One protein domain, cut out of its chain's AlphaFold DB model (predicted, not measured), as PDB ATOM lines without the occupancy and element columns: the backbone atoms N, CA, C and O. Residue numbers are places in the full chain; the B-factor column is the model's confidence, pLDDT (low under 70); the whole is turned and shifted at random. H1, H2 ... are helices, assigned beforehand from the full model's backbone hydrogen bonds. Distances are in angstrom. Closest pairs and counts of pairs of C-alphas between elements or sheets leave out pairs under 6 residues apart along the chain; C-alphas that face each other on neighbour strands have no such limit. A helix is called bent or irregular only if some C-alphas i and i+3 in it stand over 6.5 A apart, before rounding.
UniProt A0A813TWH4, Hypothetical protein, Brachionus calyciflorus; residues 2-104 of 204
ATOM      1  N   VAL A   2      48.153  42.556 -24.693       36.09
ATOM      2  CA  VAL A   2      48.888  41.329 -24.974       36.09
ATOM      3  C   VAL A   2      49.738  41.616 -26.202       36.09
ATOM      4  O   VAL A   2      49.189  41.888 -27.264       36.09
ATOM      5  N   GLU A   3      51.060  41.542 -26.069       39.19
ATOM      6  CA  GLU A   3      51.929  41.309 -27.219       39.19
ATOM      7  C   GLU A   3      51.662  39.892 -27.729       39.19
ATOM      8  O   GLU A   3      52.357  38.920 -27.428       39.19
ATOM      9  N   LEU A   4      50.593  39.769 -28.512       41.06
ATOM     10  CA  LEU A   4      50.554  38.778 -29.560       41.06
ATOM     11  C   LEU A   4      51.672  39.202 -30.501       41.06
ATOM     12  O   LEU A   4      51.519  40.144 -31.272       41.06
ATOM     13  N   GLN A   5      52.824  38.535 -30.410       43.38
ATOM     14  CA  GLN A   5      53.739  38.491 -31.539       43.38
ATOM     15  C   GLN A   5      52.879  38.143 -32.760       43.38
ATOM     16  O   GLN A   5      52.370  37.027 -32.871       43.38
ATOM     17  N   TYR A   6      52.691  39.152 -33.608       43.12
ATOM     18  CA  TYR A   6      52.000  39.226 -34.895       43.12
ATOM     19  C   TYR A   6      52.583  38.230 -35.920       43.12
ATOM     20  O   TYR A   6      52.902  38.586 -37.047       43.12
ATOM     21  N   PHE A   7      52.817  36.974 -35.536       40.72
ATOM     22  CA  PHE A   7      53.667  36.072 -36.309       40.72
ATOM     23  C   PHE A   7      52.921  35.023 -37.123       40.72
ATOM     24  O   PHE A   7      53.523  34.437 -38.012       40.72
ATOM     25  N   TYR A   8      51.624  34.807 -36.901       42.56
ATOM     26  CA  TYR A   8      50.844  33.875 -37.725       42.56
ATOM     27  C   TYR A   8      49.373  34.271 -37.847       42.56
ATOM     28  O   TYR A   8      48.495  33.411 -37.892       42.56
ATOM     29  N   ILE A   9      49.078  35.561 -38.011       45.22
ATOM     30  CA  ILE A   9      47.962  35.859 -38.902       45.22
ATOM     31  C   ILE A   9      48.511  35.531 -40.290       45.22
ATOM     32  O   ILE A   9      49.226  36.330 -40.885       45.22
ATOM     33  N   LEU A  10      48.318  34.271 -40.687       45.94
ATOM     34  CA  LEU A  10      48.827  33.654 -41.905       45.94
ATOM     35  C   LEU A  10      48.831  34.687 -43.024       45.94
ATOM     36  O   LEU A  10      47.756  35.075 -43.485       45.94
ATOM     37  N   ASN A  11      50.031  35.127 -43.431       53.09
ATOM     38  CA  ASN A  11      50.210  35.856 -44.676       53.09
ATOM     39  C   ASN A  11      49.377  35.099 -45.695       53.09
ATOM     40  O   ASN A  11      49.656  33.926 -45.963       53.09
ATOM     41  N   VAL A  12      48.313  35.723 -46.195       57.31
ATOM     42  CA  VAL A  12      47.586  35.166 -47.321       57.31
ATOM     43  C   VAL A  12      48.635  35.091 -48.416       57.31
ATOM     44  O   VAL A  12      49.014  36.115 -48.983       57.31
ATOM     45  N   CYS A  13      49.192  33.896 -48.623       60.84
ATOM     46  CA  CYS A  13      50.253  33.663 -49.584       60.84
ATOM     47  C   CYS A  13      49.649  33.889 -50.961       60.84
ATOM     48  O   CYS A  13      49.102  32.986 -51.590       60.84
ATOM     49  N   VAL A  14      49.707  35.137 -51.411       70.88
ATOM     50  CA  VAL A  14      49.376  35.499 -52.773       70.88
ATOM     51  C   VAL A  14      50.400  34.846 -53.681       70.88
ATOM     52  O   VAL A  14      51.604  34.843 -53.409       70.88
ATOM     53  N   CYS A  15      49.931  34.275 -54.782       78.12
ATOM     54  CA  CYS A  15      50.830  33.720 -55.774       78.12
ATOM     55  C   CYS A  15      51.788  34.815 -56.268       78.12
ATOM     56  O   CYS A  15      51.369  35.713 -56.988       78.12
ATOM     57  N   GLY A  16      53.079  34.733 -55.935       71.12
ATOM     58  CA  GLY A  16      54.072  35.755 -56.315       71.12
ATOM     59  C   GLY A  16      54.243  36.001 -57.824       71.12
ATOM     60  O   GLY A  16      54.922  36.945 -58.203       71.12
ATOM     61  N   ARG A  17      53.624  35.183 -58.690       74.94
ATOM     62  CA  ARG A  17      53.601  35.393 -60.148       74.94
ATOM     63  C   ARG A  17      52.423  36.227 -60.627       74.94
ATOM     64  O   ARG A  17      52.569  37.003 -61.559       74.94
ATOM     65  N   CYS A  18      51.246  36.048 -60.036       77.75
ATOM     66  CA  CYS A  18      50.031  36.691 -60.531       77.75
ATOM     67  C   CYS A  18      49.214  37.386 -59.446       77.75
ATOM     68  O   CYS A  18      48.128  37.865 -59.747       77.75
ATOM     69  N   GLY A  19      49.697  37.432 -58.208       70.75
ATOM     70  CA  GLY A  19      49.043  38.037 -57.052       70.75
ATOM     71  C   GLY A  19      47.731  37.375 -56.637       70.75
ATOM     72  O   GLY A  19      47.076  37.874 -55.742       70.75
ATOM     73  N   ASN A  20      47.304  36.269 -57.257       73.44
ATOM     74  CA  ASN A  20      46.025  35.654 -56.912       73.44
ATOM     75  C   ASN A  20      46.131  34.952 -55.542       73.44
ATOM     76  O   ASN A  20      47.001  34.092 -55.379       73.44
ATOM     77  N   PRO A  21      45.256  35.274 -54.575       71.31
ATOM     78  CA  PRO A  21      45.269  34.669 -53.246       71.31
ATOM     79  C   PRO A  21      44.498  33.336 -53.170       71.31
ATOM     80  O   PRO A  21      44.292  32.838 -52.067       71.31
ATOM     81  N   ASN A  22      43.968  32.817 -54.284       73.69
ATOM     82  CA  ASN A  22      43.103  31.627 -54.329       73.69
ATOM     83  C   ASN A  22      43.774  30.386 -54.936       73.69
ATOM     84  O   ASN A  22      43.112  29.364 -55.084       73.69
ATOM     85  N   HIS A  23      45.056  30.443 -55.303       74.94
ATOM     86  CA  HIS A  23      45.794  29.242 -55.690       74.94
ATOM     87  C   HIS A  23      47.217  29.259 -55.156       74.94
ATOM     88  O   HIS A  23      47.822  30.308 -54.928       74.94
ATOM     89  N   ASN A  24      47.772  28.061 -55.036       66.06
ATOM     90  CA  ASN A  24      49.148  27.860 -54.625       66.06
ATOM     91  C   ASN A  24      50.083  28.004 -55.834       66.06
ATOM     92  O   ASN A  24      49.764  27.550 -56.933       66.06
ATOM     93  N   GLN A  25      51.277  28.579 -55.632       65.19
ATOM     94  CA  GLN A  25      52.297  28.766 -56.684       65.19
ATOM     95  C   GLN A  25      52.616  27.487 -57.484       65.19
ATOM     96  O   GLN A  25      53.068  27.574 -58.622       65.19
ATOM     97  N   LYS A  26      52.363  26.304 -56.908       63.03
ATOM     98  CA  LYS A  26      52.620  24.998 -57.530       63.03
ATOM     99  C   LYS A  26      51.739  24.691 -58.746       63.03
ATOM    100  O   LYS A  26      52.107  23.828 -59.532       63.03
ATOM    101  N   GLU A  27      50.610  25.375 -58.938       63.19
ATOM    102  CA  GLU A  27      49.649  24.989 -59.981       63.19
ATOM    103  C   GLU A  27      50.042  25.404 -61.414       63.19
ATOM    104  O   GLU A  27      49.315  25.064 -62.338       63.19
ATOM    105  N   ASN A  28      51.182  26.079 -61.642       61.16
ATOM    106  CA  ASN A  28      51.777  26.419 -62.959       61.16
ATOM    107  C   ASN A  28      50.858  27.073 -64.021       61.16
ATOM    108  O   ASN A  28      51.298  27.343 -65.135       61.16
ATOM    109  N   LYS A  29      49.607  27.400 -63.688       72.69
ATOM    110  CA  LYS A  29      48.608  27.970 -64.604       72.69
ATOM    111  C   LYS A  29      48.594  29.501 -64.636       72.69
ATOM    112  O   LYS A  29      47.765  30.083 -65.329       72.69
ATOM    113  N   CYS A  30      49.476  30.171 -63.890       78.81
ATOM    114  CA  CYS A  30      49.481  31.629 -63.812       78.81
ATOM    115  C   CYS A  30      50.533  32.271 -64.715       78.81
ATOM    116  O   CYS A  30      51.728  32.017 -64.567       78.81
ATOM    117  N   ARG A  31      50.072  33.163 -65.599       83.06
ATOM    118  CA  ARG A  31      50.927  34.077 -66.365       83.06
ATOM    119  C   ARG A  31      51.515  35.132 -65.424       83.06
ATOM    120  O   ARG A  31      50.790  35.667 -64.581       83.06
ATOM    121  N   GLU A  32      52.808  35.405 -65.563       82.75
ATOM    122  CA  GLU A  32      53.499  36.407 -64.751       82.75
ATOM    123  C   GLU A  32      52.954  37.812 -65.026       82.75
ATOM    124  O   GLU A  32      52.699  38.180 -66.173       82.75
ATOM    125  N   ARG A  33      52.745  38.568 -63.948       86.56
ATOM    126  CA  ARG A  33      52.336  39.972 -63.958       86.56
ATOM    127  C   ARG A  33      53.360  40.807 -63.211       86.56
ATOM    128  O   ARG A  33      53.918  40.370 -62.205       86.56
ATOM    129  N   CYS A  34      53.532  42.045 -63.643       87.31
ATOM    130  CA  CYS A  34      54.300  43.029 -62.908       87.31
ATOM    131  C   CYS A  34      53.665  43.272 -61.530       87.31
ATOM    132  O   CYS A  34      52.544  43.767 -61.426       87.31
ATOM    133  N   LEU A  35      54.398  42.966 -60.455       84.81
ATOM    134  CA  LEU A  35      53.938  43.152 -59.070       84.81
ATOM    135  C   LEU A  35      53.733  44.623 -58.677       84.81
ATOM    136  O   LEU A  35      53.111  44.905 -57.653       84.81
ATOM    137  N   ARG A  36      54.257  45.550 -59.488       87.12
ATOM    138  CA  ARG A  36      54.071  46.986 -59.304       87.12
ATOM    139  C   ARG A  36      52.795  47.482 -59.967       87.12
ATOM    140  O   ARG A  36      52.059  48.169 -59.287       87.12
ATOM    141  N   CYS A  37      52.518  47.158 -61.232       90.25
ATOM    142  CA  CYS A  37      51.412  47.779 -61.981       90.25
ATOM    143  C   CYS A  37      50.417  46.803 -62.625       90.25
ATOM    144  O   CYS A  37      49.575  47.236 -63.402       90.25
ATOM    145  N   ARG A  38      50.515  45.497 -62.344       87.19
ATOM    146  CA  ARG A  38      49.620  44.431 -62.838       87.19
ATOM    147  C   ARG A  38      49.735  44.073 -64.333       87.19
ATOM    148  O   ARG A  38      49.146  43.069 -64.734       87.19
ATOM    149  N   ASP A  39      50.517  44.799 -65.127       89.06
ATOM    150  CA  ASP A  39      50.696  44.506 -66.558       89.06
ATOM    151  C   ASP A  39      51.446  43.200 -66.841       89.06
ATOM    152  O   ASP A  39      52.205  42.696 -66.014       89.06
ATOM    153  N   TYR A  40      51.247  42.672 -68.051       90.69
ATOM    154  CA  TYR A  40      51.872  41.439 -68.544       90.69
ATOM    155  C   TYR A  40      53.098  41.676 -69.437       90.69
ATOM    156  O   TYR A  40      53.779  40.715 -69.793       90.69
ATOM    157  N   ASP A  41      53.357  42.926 -69.821       92.81
ATOM    158  CA  ASP A  41      54.289  43.250 -70.911       92.81
ATOM    159  C   ASP A  41      55.713  43.552 -70.432       92.81
ATOM    160  O   ASP A  41      56.612  43.791 -71.236       92.81
ATOM    161  N   HIS A  42      55.937  43.561 -69.119       91.38
ATOM    162  CA  HIS A  42      57.231  43.898 -68.544       91.38
ATOM    163  C   HIS A  42      57.458  43.243 -67.178       91.38
ATOM    164  O   HIS A  42      56.533  42.781 -66.508       91.38
ATOM    165  N   THR A  43      58.720  43.226 -66.754       88.12
ATOM    166  CA  THR A  43      59.152  42.716 -65.450       88.12
ATOM    167  C   THR A  43      59.160  43.831 -64.410       88.12
ATOM    168  O   THR A  43      59.226  45.015 -64.735       88.12
ATOM    169  N   LEU A  44      59.169  43.469 -63.125       86.25
ATOM    170  CA  LEU A  44      59.250  44.449 -62.036       86.25
ATOM    171  C   LEU A  44      60.450  45.407 -62.189       86.25
ATOM    172  O   LEU A  44      60.325  46.593 -61.898       86.25
ATOM    173  N   SER A  45      61.582  44.906 -62.693       89.62
ATOM    174  CA  SER A  45      62.813  45.675 -62.916       89.62
ATOM    175  C   SER A  45      62.717  46.729 -64.025       89.62
ATOM    176  O   SER A  45      63.451  47.712 -63.979       89.62
ATOM    177  N   SER A  46      61.828  46.557 -65.008       94.00
ATOM    178  CA  SER A  46      61.637  47.493 -66.127       94.00
ATOM    179  C   SER A  46      60.355  48.325 -66.012       94.00
ATOM    180  O   SER A  46      60.095  49.183 -66.858       94.00
ATOM    181  N   CYS A  47      59.571  48.121 -64.948       93.00
ATOM    182  CA  CYS A  47      58.319  48.829 -64.714       93.00
ATOM    183  C   CYS A  47      58.540  50.321 -64.423       93.00
ATOM    184  O   CYS A  47      59.170  50.691 -63.429       93.00
ATOM    185  N   ARG A  48      57.937  51.177 -65.255       94.88
ATOM    186  CA  ARG A  48      57.853  52.635 -65.040       94.88
ATOM    187  C   ARG A  48      56.449  53.116 -64.671       94.88
ATOM    188  O   ARG A  48      56.260  54.302 -64.421       94.88
ATOM    189  N   ASN A  49      55.481  52.204 -64.629       93.75
ATOM    190  CA  ASN A  49      54.087  52.522 -64.354       93.75
ATOM    191  C   ASN A  49      53.871  52.831 -62.862       93.75
ATOM    192  O   ASN A  49      54.642  52.417 -61.981       93.75
ATOM    193  N   ASN A  50      52.796  53.566 -62.577       92.62
ATOM    194  CA  ASN A  50      52.367  53.829 -61.207       92.62
ATOM    195  C   ASN A  50      51.982  52.523 -60.499       92.62
ATOM    196  O   ASN A  50      51.497  51.591 -61.151       92.62
ATOM    197  N   PRO A  51      52.219  52.426 -59.179       90.19
ATOM    198  CA  PRO A  51      51.876  51.230 -58.436       90.19
ATOM    199  C   PRO A  51      50.357  51.025 -58.416       90.19
ATOM    200  O   PRO A  51      49.606  51.919 -58.033       90.19
ATOM    201  N   GLN A  52      49.926  49.834 -58.815       90.75
ATOM    202  CA  GLN A  52      48.558  49.354 -58.731       90.75
ATOM    203  C   GLN A  52      48.542  47.979 -58.077       90.75
ATOM    204  O   GLN A  52      49.202  47.034 -58.524       90.75
ATOM    205  N   CYS A  53      47.752  47.852 -57.020       86.56
ATOM    206  CA  CYS A  53      47.648  46.617 -56.277       86.56
ATOM    207  C   CYS A  53      46.938  45.554 -57.112       86.56
ATOM    208  O   CYS A  53      45.820  45.750 -57.584       86.56
ATOM    209  N   ILE A  54      47.552  44.379 -57.238       83.06
ATOM    210  CA  ILE A  54      46.958  43.260 -57.979       83.06
ATOM    211  C   ILE A  54      45.687  42.733 -57.293       83.06
ATOM    212  O   ILE A  54      44.804  42.211 -57.974       83.06
ATOM    213  N   ASN A  55      45.586  42.885 -55.968       82.00
ATOM    214  CA  ASN A  55      44.488  42.341 -55.170       82.00
ATOM    215  C   ASN A  55      43.230  43.220 -55.201       82.00
ATOM    216  O   ASN A  55      42.145  42.708 -55.452       82.00
ATOM    217  N   CYS A  56      43.368  44.528 -54.961       87.38
ATOM    218  CA  CYS A  56      42.232  45.457 -54.876       87.38
ATOM    219  C   CYS A  56      42.137  46.447 -56.050       87.38
ATOM    220  O   CYS A  56      41.136  47.141 -56.173       87.38
ATOM    221  N   GLY A  57      43.162  46.547 -56.904       87.44
ATOM    222  CA  GLY A  57      43.230  47.552 -57.972       87.44
ATOM    223  C   GLY A  57      43.545  48.978 -57.503       87.44
ATOM    224  O   GLY A  57      43.575  49.882 -58.332       87.44
ATOM    225  N   GLY A  58      43.783  49.193 -56.204       89.25
ATOM    226  CA  GLY A  58      44.090  50.505 -55.631       89.25
ATOM    227  C   GLY A  58      45.481  51.032 -55.997       89.25
ATOM    228  O   GLY A  58      46.367  50.267 -56.381       89.25
ATOM    229  N   ASN A  59      45.688  52.342 -55.826       91.00
ATOM    230  CA  ASN A  59      46.944  53.048 -56.125       91.00
ATOM    231  C   ASN A  59      48.005  52.849 -55.027       91.00
ATOM    232  O   ASN A  59      48.467  53.798 -54.399       91.00
ATOM    233  N   HIS A  60      48.371  51.599 -54.767       86.94
ATOM    234  CA  HIS A  60      49.432  51.237 -53.837       86.94
ATOM    235  C   HIS A  60      50.152  49.972 -54.301       86.94
ATOM    236  O   HIS A  60      49.678  49.244 -55.175       86.94
ATOM    237  N   GLN A  61      51.321  49.697 -53.723       82.81
ATOM    238  CA  GLN A  61      52.071  48.486 -54.037       82.81
ATOM    239  C   GLN A  61      51.291  47.231 -53.604       82.81
ATOM    240  O   GLN A  61      50.532  47.253 -52.631       82.81
ATOM    241  N   CYS A  62      51.455  46.125 -54.334       77.94
ATOM    242  CA  CYS A  62      50.901  44.842 -53.911       77.94
ATOM    243  C   CYS A  62      51.452  44.458 -52.527       77.94
ATOM    244  O   CYS A  62      52.633  44.669 -52.262       77.94
ATOM    245  N   ASN A  63      50.605  43.869 -51.678       72.19
ATOM    246  CA  ASN A  63      50.926  43.490 -50.292       72.19
ATOM    247  C   ASN A  63      51.245  44.662 -49.358       72.19
ATOM    248  O   ASN A  63      51.840  44.445 -48.307       72.19
ATOM    249  N   ASN A  64      50.850  45.882 -49.725       82.25
ATOM    250  CA  ASN A  64      50.881  46.986 -48.778       82.25
ATOM    251  C   ASN A  64      49.858  46.750 -47.653       82.25
ATOM    252  O   ASN A  64      48.792  46.181 -47.905       82.25
ATOM    253  N   ASP A  65      50.180  47.196 -46.443       77.56
ATOM    254  CA  ASP A  65      49.324  47.105 -45.254       77.56
ATOM    255  C   ASP A  65      48.006  47.872 -45.431       77.56
ATOM    256  O   ASP A  65      46.961  47.402 -45.004       77.56
ATOM    257  N   ILE A  66      48.011  48.956 -46.206       82.31
ATOM    258  CA  ILE A  66      46.806  49.709 -46.593       82.31
ATOM    259  C   ILE A  66      45.871  48.968 -47.570       82.31
ATOM    260  O   ILE A  66      44.859  49.515 -48.008       82.31
ATOM    261  N   CYS A  67      46.204  47.741 -47.984       85.50
ATOM    262  CA  CYS A  67      45.371  46.972 -48.899       85.50
ATOM    263  C   CYS A  67      44.151  46.383 -48.174       85.50
ATOM    264  O   CYS A  67      44.185  45.232 -47.735       85.50
ATOM    265  N   GLU A  68      43.034  47.108 -48.171       85.44
ATOM    266  CA  GLU A  68      41.775  46.694 -47.526       85.44
ATOM    267  C   GLU A  68      41.330  45.267 -47.903       85.44
ATOM    268  O   GLU A  68      40.912  44.481 -47.057       85.44
ATOM    269  N   PHE A  69      41.499  44.866 -49.170       86.31
ATOM    270  CA  PHE A  69      41.186  43.498 -49.598       86.31
ATOM    271  C   PHE A  69      41.993  42.435 -48.833       86.31
ATOM    272  O   PHE A  69      41.454  41.387 -48.475       86.31
ATOM    273  N   LEU A  70      43.289  42.674 -48.604       83.00
ATOM    274  CA  LEU A  70      44.139  41.736 -47.876       83.00
ATOM    275  C   LEU A  70      43.794  41.734 -46.393       83.00
ATOM    276  O   LEU A  70      43.722  40.647 -45.828       83.00
ATOM    277  N   ILE A  71      43.513  42.896 -45.799       84.12
ATOM    278  CA  ILE A  71      43.030  43.009 -44.415       84.12
ATOM    279  C   ILE A  71      41.750  42.183 -44.247       84.12
ATOM    280  O   ILE A  71      41.723  41.221 -43.482       84.12
ATOM    281  N   ASN A  72      40.724  42.448 -45.054       86.00
ATOM    282  CA  ASN A  72      39.441  41.748 -44.980       86.00
ATOM    283  C   ASN A  72      39.573  40.241 -45.238       86.00
ATOM    284  O   ASN A  72      38.964  39.414 -44.548       86.00
ATOM    285  N   LYS A  73      40.400  39.844 -46.214       84.56
ATOM    286  CA  LYS A  73      40.667  38.423 -46.472       84.56
ATOM    287  C   LYS A  73      41.388  37.759 -45.299       84.56
ATOM    288  O   LYS A  73      41.130  36.599 -44.981       84.56
ATOM    289  N   THR A  74      42.270  38.491 -44.646       82.62
ATOM    290  CA  THR A  74      43.020  38.029 -43.488       82.62
ATOM    291  C   THR A  74      42.114  37.858 -42.269       82.62
ATOM    292  O   THR A  74      42.123  36.789 -41.657       82.62
ATOM    293  N   LEU A  75      41.268  38.847 -41.971       86.56
ATOM    294  CA  LEU A  75      40.276  38.772 -40.897       86.56
ATOM    295  C   LEU A  75      39.306  37.607 -41.122       86.56
ATOM    296  O   LEU A  75      39.110  36.774 -40.242       86.56
ATOM    297  N   SER A  76      38.761  37.480 -42.334       85.25
ATOM    298  CA  SER A  76      37.839  36.386 -42.669       85.25
ATOM    299  C   SER A  76      38.489  35.000 -42.590       85.25
ATOM    300  O   SER A  76      37.875  34.072 -42.065       85.25
ATOM    301  N   SER A  77      39.740  34.853 -43.039       81.75
ATOM    302  CA  SER A  77      40.475  33.577 -42.967       81.75
ATOM    303  C   SER A  77      40.820  33.175 -41.529       81.75
ATOM    304  O   SER A  77      40.957  31.990 -41.240       81.75
ATOM    305  N   ASN A  78      40.926  34.149 -40.622       82.62
ATOM    306  CA  ASN A  78      41.249  33.943 -39.210       82.62
ATOM    307  C   ASN A  78      40.041  34.152 -38.284       82.62
ATOM    308  O   ASN A  78      40.219  34.285 -37.073       82.62
ATOM    309  N   LYS A  79      38.816  34.144 -38.829       89.38
ATOM    310  CA  LYS A  79      37.582  34.453 -38.092       89.38
ATOM    311  C   LYS A  79      37.465  33.678 -36.779       89.38
ATOM    312  O   LYS A  79      37.226  34.278 -35.744       89.38
ATOM    313  N   TYR A  80      37.707  32.365 -36.807       87.25
ATOM    314  CA  TYR A  80      37.637  31.526 -35.605       87.25
ATOM    315  C   TYR A  80      38.604  31.986 -34.504       87.25
ATOM    316  O   TYR A  80      38.230  32.061 -33.337       87.25
ATOM    317  N   THR A  81      39.845  32.311 -34.868       84.56
ATOM    318  CA  THR A  81      40.853  32.790 -33.915       84.56
ATOM    319  C   THR A  81      40.441  34.132 -33.322       84.56
ATOM    320  O   THR A  81      40.526  34.314 -32.112       84.56
ATOM    321  N   ILE A  82      39.952  35.050 -34.159       86.62
ATOM    322  CA  ILE A  82      39.469  36.369 -33.732       86.62
ATOM    323  C   ILE A  82      38.272  36.222 -32.784       86.62
ATOM    324  O   ILE A  82      38.262  36.840 -31.724       86.62
ATOM    325  N   ASP A  83      37.318  35.342 -33.103       86.69
ATOM    326  CA  ASP A  83      36.155  35.055 -32.256       86.69
ATOM    327  C   ASP A  83      36.579  34.527 -30.873       86.69
ATOM    328  O   ASP A  83      36.004  34.912 -29.854       86.69
ATOM    329  N   VAL A  84      37.609  33.672 -30.810       83.19
ATOM    330  CA  VAL A  84      38.184  33.206 -29.537       83.19
ATOM    331  C   VAL A  84      38.817  34.366 -28.767       83.19
ATOM    332  O   VAL A  84      38.551  34.508 -27.579       83.19
ATOM    333  N   LEU A  85      39.616  35.215 -29.419       81.31
ATOM    334  CA  LEU A  85      40.258  36.360 -28.761       81.31
ATOM    335  C   LEU A  85      39.233  37.357 -28.198       81.31
ATOM    336  O   LEU A  85      39.415  37.835 -27.079       81.31
ATOM    337  N   LEU A  86      38.145  37.619 -28.930       85.31
ATOM    338  CA  LEU A  86      37.022  38.441 -28.467       85.31
ATOM    339  C   LEU A  86      36.318  37.799 -27.268       85.31
ATOM    340  O   LEU A  86      36.081  38.450 -26.253       85.31
ATOM    341  N   LYS A  87      36.003  36.502 -27.362       87.56
ATOM    342  CA  LYS A  87      35.292  35.771 -26.305       87.56
ATOM    343  C   LYS A  87      36.091  35.687 -25.004       87.56
ATOM    344  O   LYS A  87      35.505  35.748 -23.928       87.56
ATOM    345  N   GLU A  88      37.407  35.542 -25.106       84.62
ATOM    346  CA  GLU A  88      38.314  35.499 -23.956       84.62
ATOM    347  C   GLU A  88      38.687  36.907 -23.444       84.62
ATOM    348  O   GLU A  88      39.463  37.027 -22.497       84.62
ATOM    349  N   GLY A  89      38.150  37.978 -24.050       80.38
ATOM    350  CA  GLY A  89      38.401  39.364 -23.641       80.38
ATOM    351  C   GLY A  89      39.849  39.818 -23.852       80.38
ATOM    352  O   GLY A  89      40.339  40.686 -23.131       80.38
ATOM    353  N   VAL A  90      40.561  39.201 -24.800       82.56
ATOM    354  CA  VAL A  90      41.948  39.554 -25.138       82.56
ATOM    355  C   VAL A  90      41.998  40.830 -25.981       82.56
ATOM    356  O   VAL A  90      42.904  41.642 -25.796       82.56
ATOM    357  N   ILE A  91      41.017  40.993 -26.872       82.62
ATOM    358  CA  ILE A  91      40.748  42.193 -27.677       82.62
ATOM    359  C   ILE A  91      39.287  42.599 -27.456       82.62
ATOM    360  O   ILE A  91      38.443  41.720 -27.257       82.62
ATOM    361  N   ASN A  92      38.969  43.898 -27.482       85.81
ATOM    362  CA  ASN A  92      37.579  44.344 -27.273       85.81
ATOM    363  C   ASN A  92      36.792  44.444 -28.584       85.81
ATOM    364  O   ASN A  92      35.564  44.364 -28.576       85.81
ATOM    365  N   SER A  93      37.483  44.620 -29.712       91.06
ATOM    366  CA  SER A  93      36.872  44.718 -31.037       91.06
ATOM    367  C   SER A  93      37.815  44.203 -32.126       91.06
ATOM    368  O   SER A  93      39.010  44.025 -31.899       91.06
ATOM    369  N   VAL A  94      37.269  43.945 -33.317       84.69
ATOM    370  CA  VAL A  94      38.067  43.589 -34.503       84.69
ATOM    371  C   VAL A  94      38.879  44.792 -34.996       84.69
ATOM    372  O   VAL A  94      39.977  44.605 -35.511       84.69
ATOM    373  N   ASP A  95      38.382  46.009 -34.776       84.25
ATOM    374  CA  ASP A  95      39.018  47.255 -35.221       84.25
ATOM    375  C   ASP A  95      40.363  47.500 -34.516       84.25
ATOM    376  O   ASP A  95      41.288  48.041 -35.116       84.25
ATOM    377  N   GLU A  96      40.535  46.987 -33.290       79.06
ATOM    378  CA  GLU A  96      41.827  46.988 -32.576       79.06
ATOM    379  C   GLU A  96      42.934  46.223 -33.330       79.06
ATOM    380  O   GLU A  96      44.117  46.433 -33.070       79.06
ATOM    381  N   ILE A  97      42.572  45.338 -34.268       77.25
ATOM    382  CA  ILE A  97      43.523  44.628 -35.137       77.25
ATOM    383  C   ILE A  97      43.929  45.506 -36.336       77.25
ATOM    384  O   ILE A  97      45.054  45.383 -36.827       77.25
ATOM    385  N   ASP A  98      43.034  46.383 -36.798       70.44
ATOM    386  CA  ASP A  98      43.197  47.217 -37.999       70.44
ATOM    387  C   ASP A  98      43.944  48.539 -37.720       70.44
ATOM    388  O   ASP A  98      44.563  49.118 -38.615       70.44
ATOM    389  N   GLU A  99      44.013  48.984 -36.457       62.19
ATOM    390  CA  GLU A  99      44.640  50.254 -36.028       62.19
ATOM    391  C   GLU A  99      46.146  50.418 -36.340       62.19
ATOM    392  O   GLU A  99      46.724  51.486 -36.108       62.19
ATOM    393  N   SER A 100      46.786  49.424 -36.960       53.38
ATOM    394  CA  SER A 100      48.121  49.559 -37.564       53.38
ATOM    395  C   SER A 100      48.260  50.732 -38.559       53.38
ATOM    396  O   SER A 100      49.376  51.186 -38.812       53.38
ATOM    397  N   GLN A 101      47.155  51.314 -39.046       49.97
ATOM    398  CA  GLN A 101      47.167  52.486 -39.935       49.97
ATOM    399  C   GLN A 101      47.623  53.810 -39.284       49.97
ATOM    400  O   GLN A 101      47.966  54.750 -40.004       49.97
ATOM    401  N   ASN A 102      47.719  53.910 -37.953       44.66
ATOM    402  CA  ASN A 102      48.174  55.145 -37.292       44.66
ATOM    403  C   ASN A 102      49.707  55.336 -37.267       44.66
ATOM    404  O   ASN A 102      50.199  56.331 -36.733       44.66
ATOM    405  N   PHE A 103      50.487  54.442 -37.887       45.38
ATOM    406  CA  PHE A 103      51.955  54.527 -37.901       45.38
ATOM    407  C   PHE A 103      52.526  55.674 -38.764       45.38
ATOM    408  O   PHE A 103      53.724  55.946 -38.721       45.38
ATOM    409  N   THR A 104      51.695  56.383 -39.537       45.84
ATOM    410  CA  THR A 104      52.134  57.491 -40.409       45.84
ATOM    411  C   THR A 104      52.147  58.873 -39.749       45.84
ATOM    412  O   THR A 104      52.651  59.820 -40.353       45.84
TER     413      THR A 104
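This is residues 2 to 104 of the 204 residues of the protein "Hypothetical protein" of Brachionus calyciflorus (UniProt A0A813TWH4). Little regular structure is present: within the long stretch with no named element, residues 2 to 67, residues 13 to 62 make a lobe of loops at one end, while three short helices, H1, H2 and H3 in chain order, lie loosely toward the other end, where residues 2 to 12 run past them. H1 and H2 make a corner, and H3 folds back toward H1. The 103 printed residues include 29 in named elements, all helix, with no named strand. The whole is loose, with a radius of gyration of the C-alphas of 16.1 A and spans of 50 by 35 by 20 A.

H1, residues 68 to 77, begins at C-alpha 68 (41.775, 46.694, -47.526) and is 13.9 A long. H2, residues 79 to 87, is 12.1 A long. H3, residues 95 to 104, is 17.4 A long and ends at C-alpha 104 (52.134, 57.491, -40.409); it is irregular, with C-alphas 97 and 100 7.2 A apart.

H1 and H2 are close but not clearly touching, about perpendicular at 77 degrees; their closest C-alphas, of Leu 75 and Ile 82, are 7.6 A apart. H1 and H3 are close but not clearly touching, the closest C-alphas, of Ile 71 and Asp 98, being 7.7 A apart. They run opposite ways at a shallow tilt of 31 degrees. H2 and H3 are apart. Every O i to N i+4 pair is within hydrogen-bond range in H1 and H2; in H3 1 of 6 is, beside 3 of 7 O i to N i+3 pairs.

The C-alphas farthest apart, of Asp 41 and Glu 88, are 50.2 A apart. The printed part has no cut. The link H1 to H2 is tight and the link H2 to H3 short. The pLDDT is under 70 in residues 2 to 13, 24 to 28 and 99 to 104.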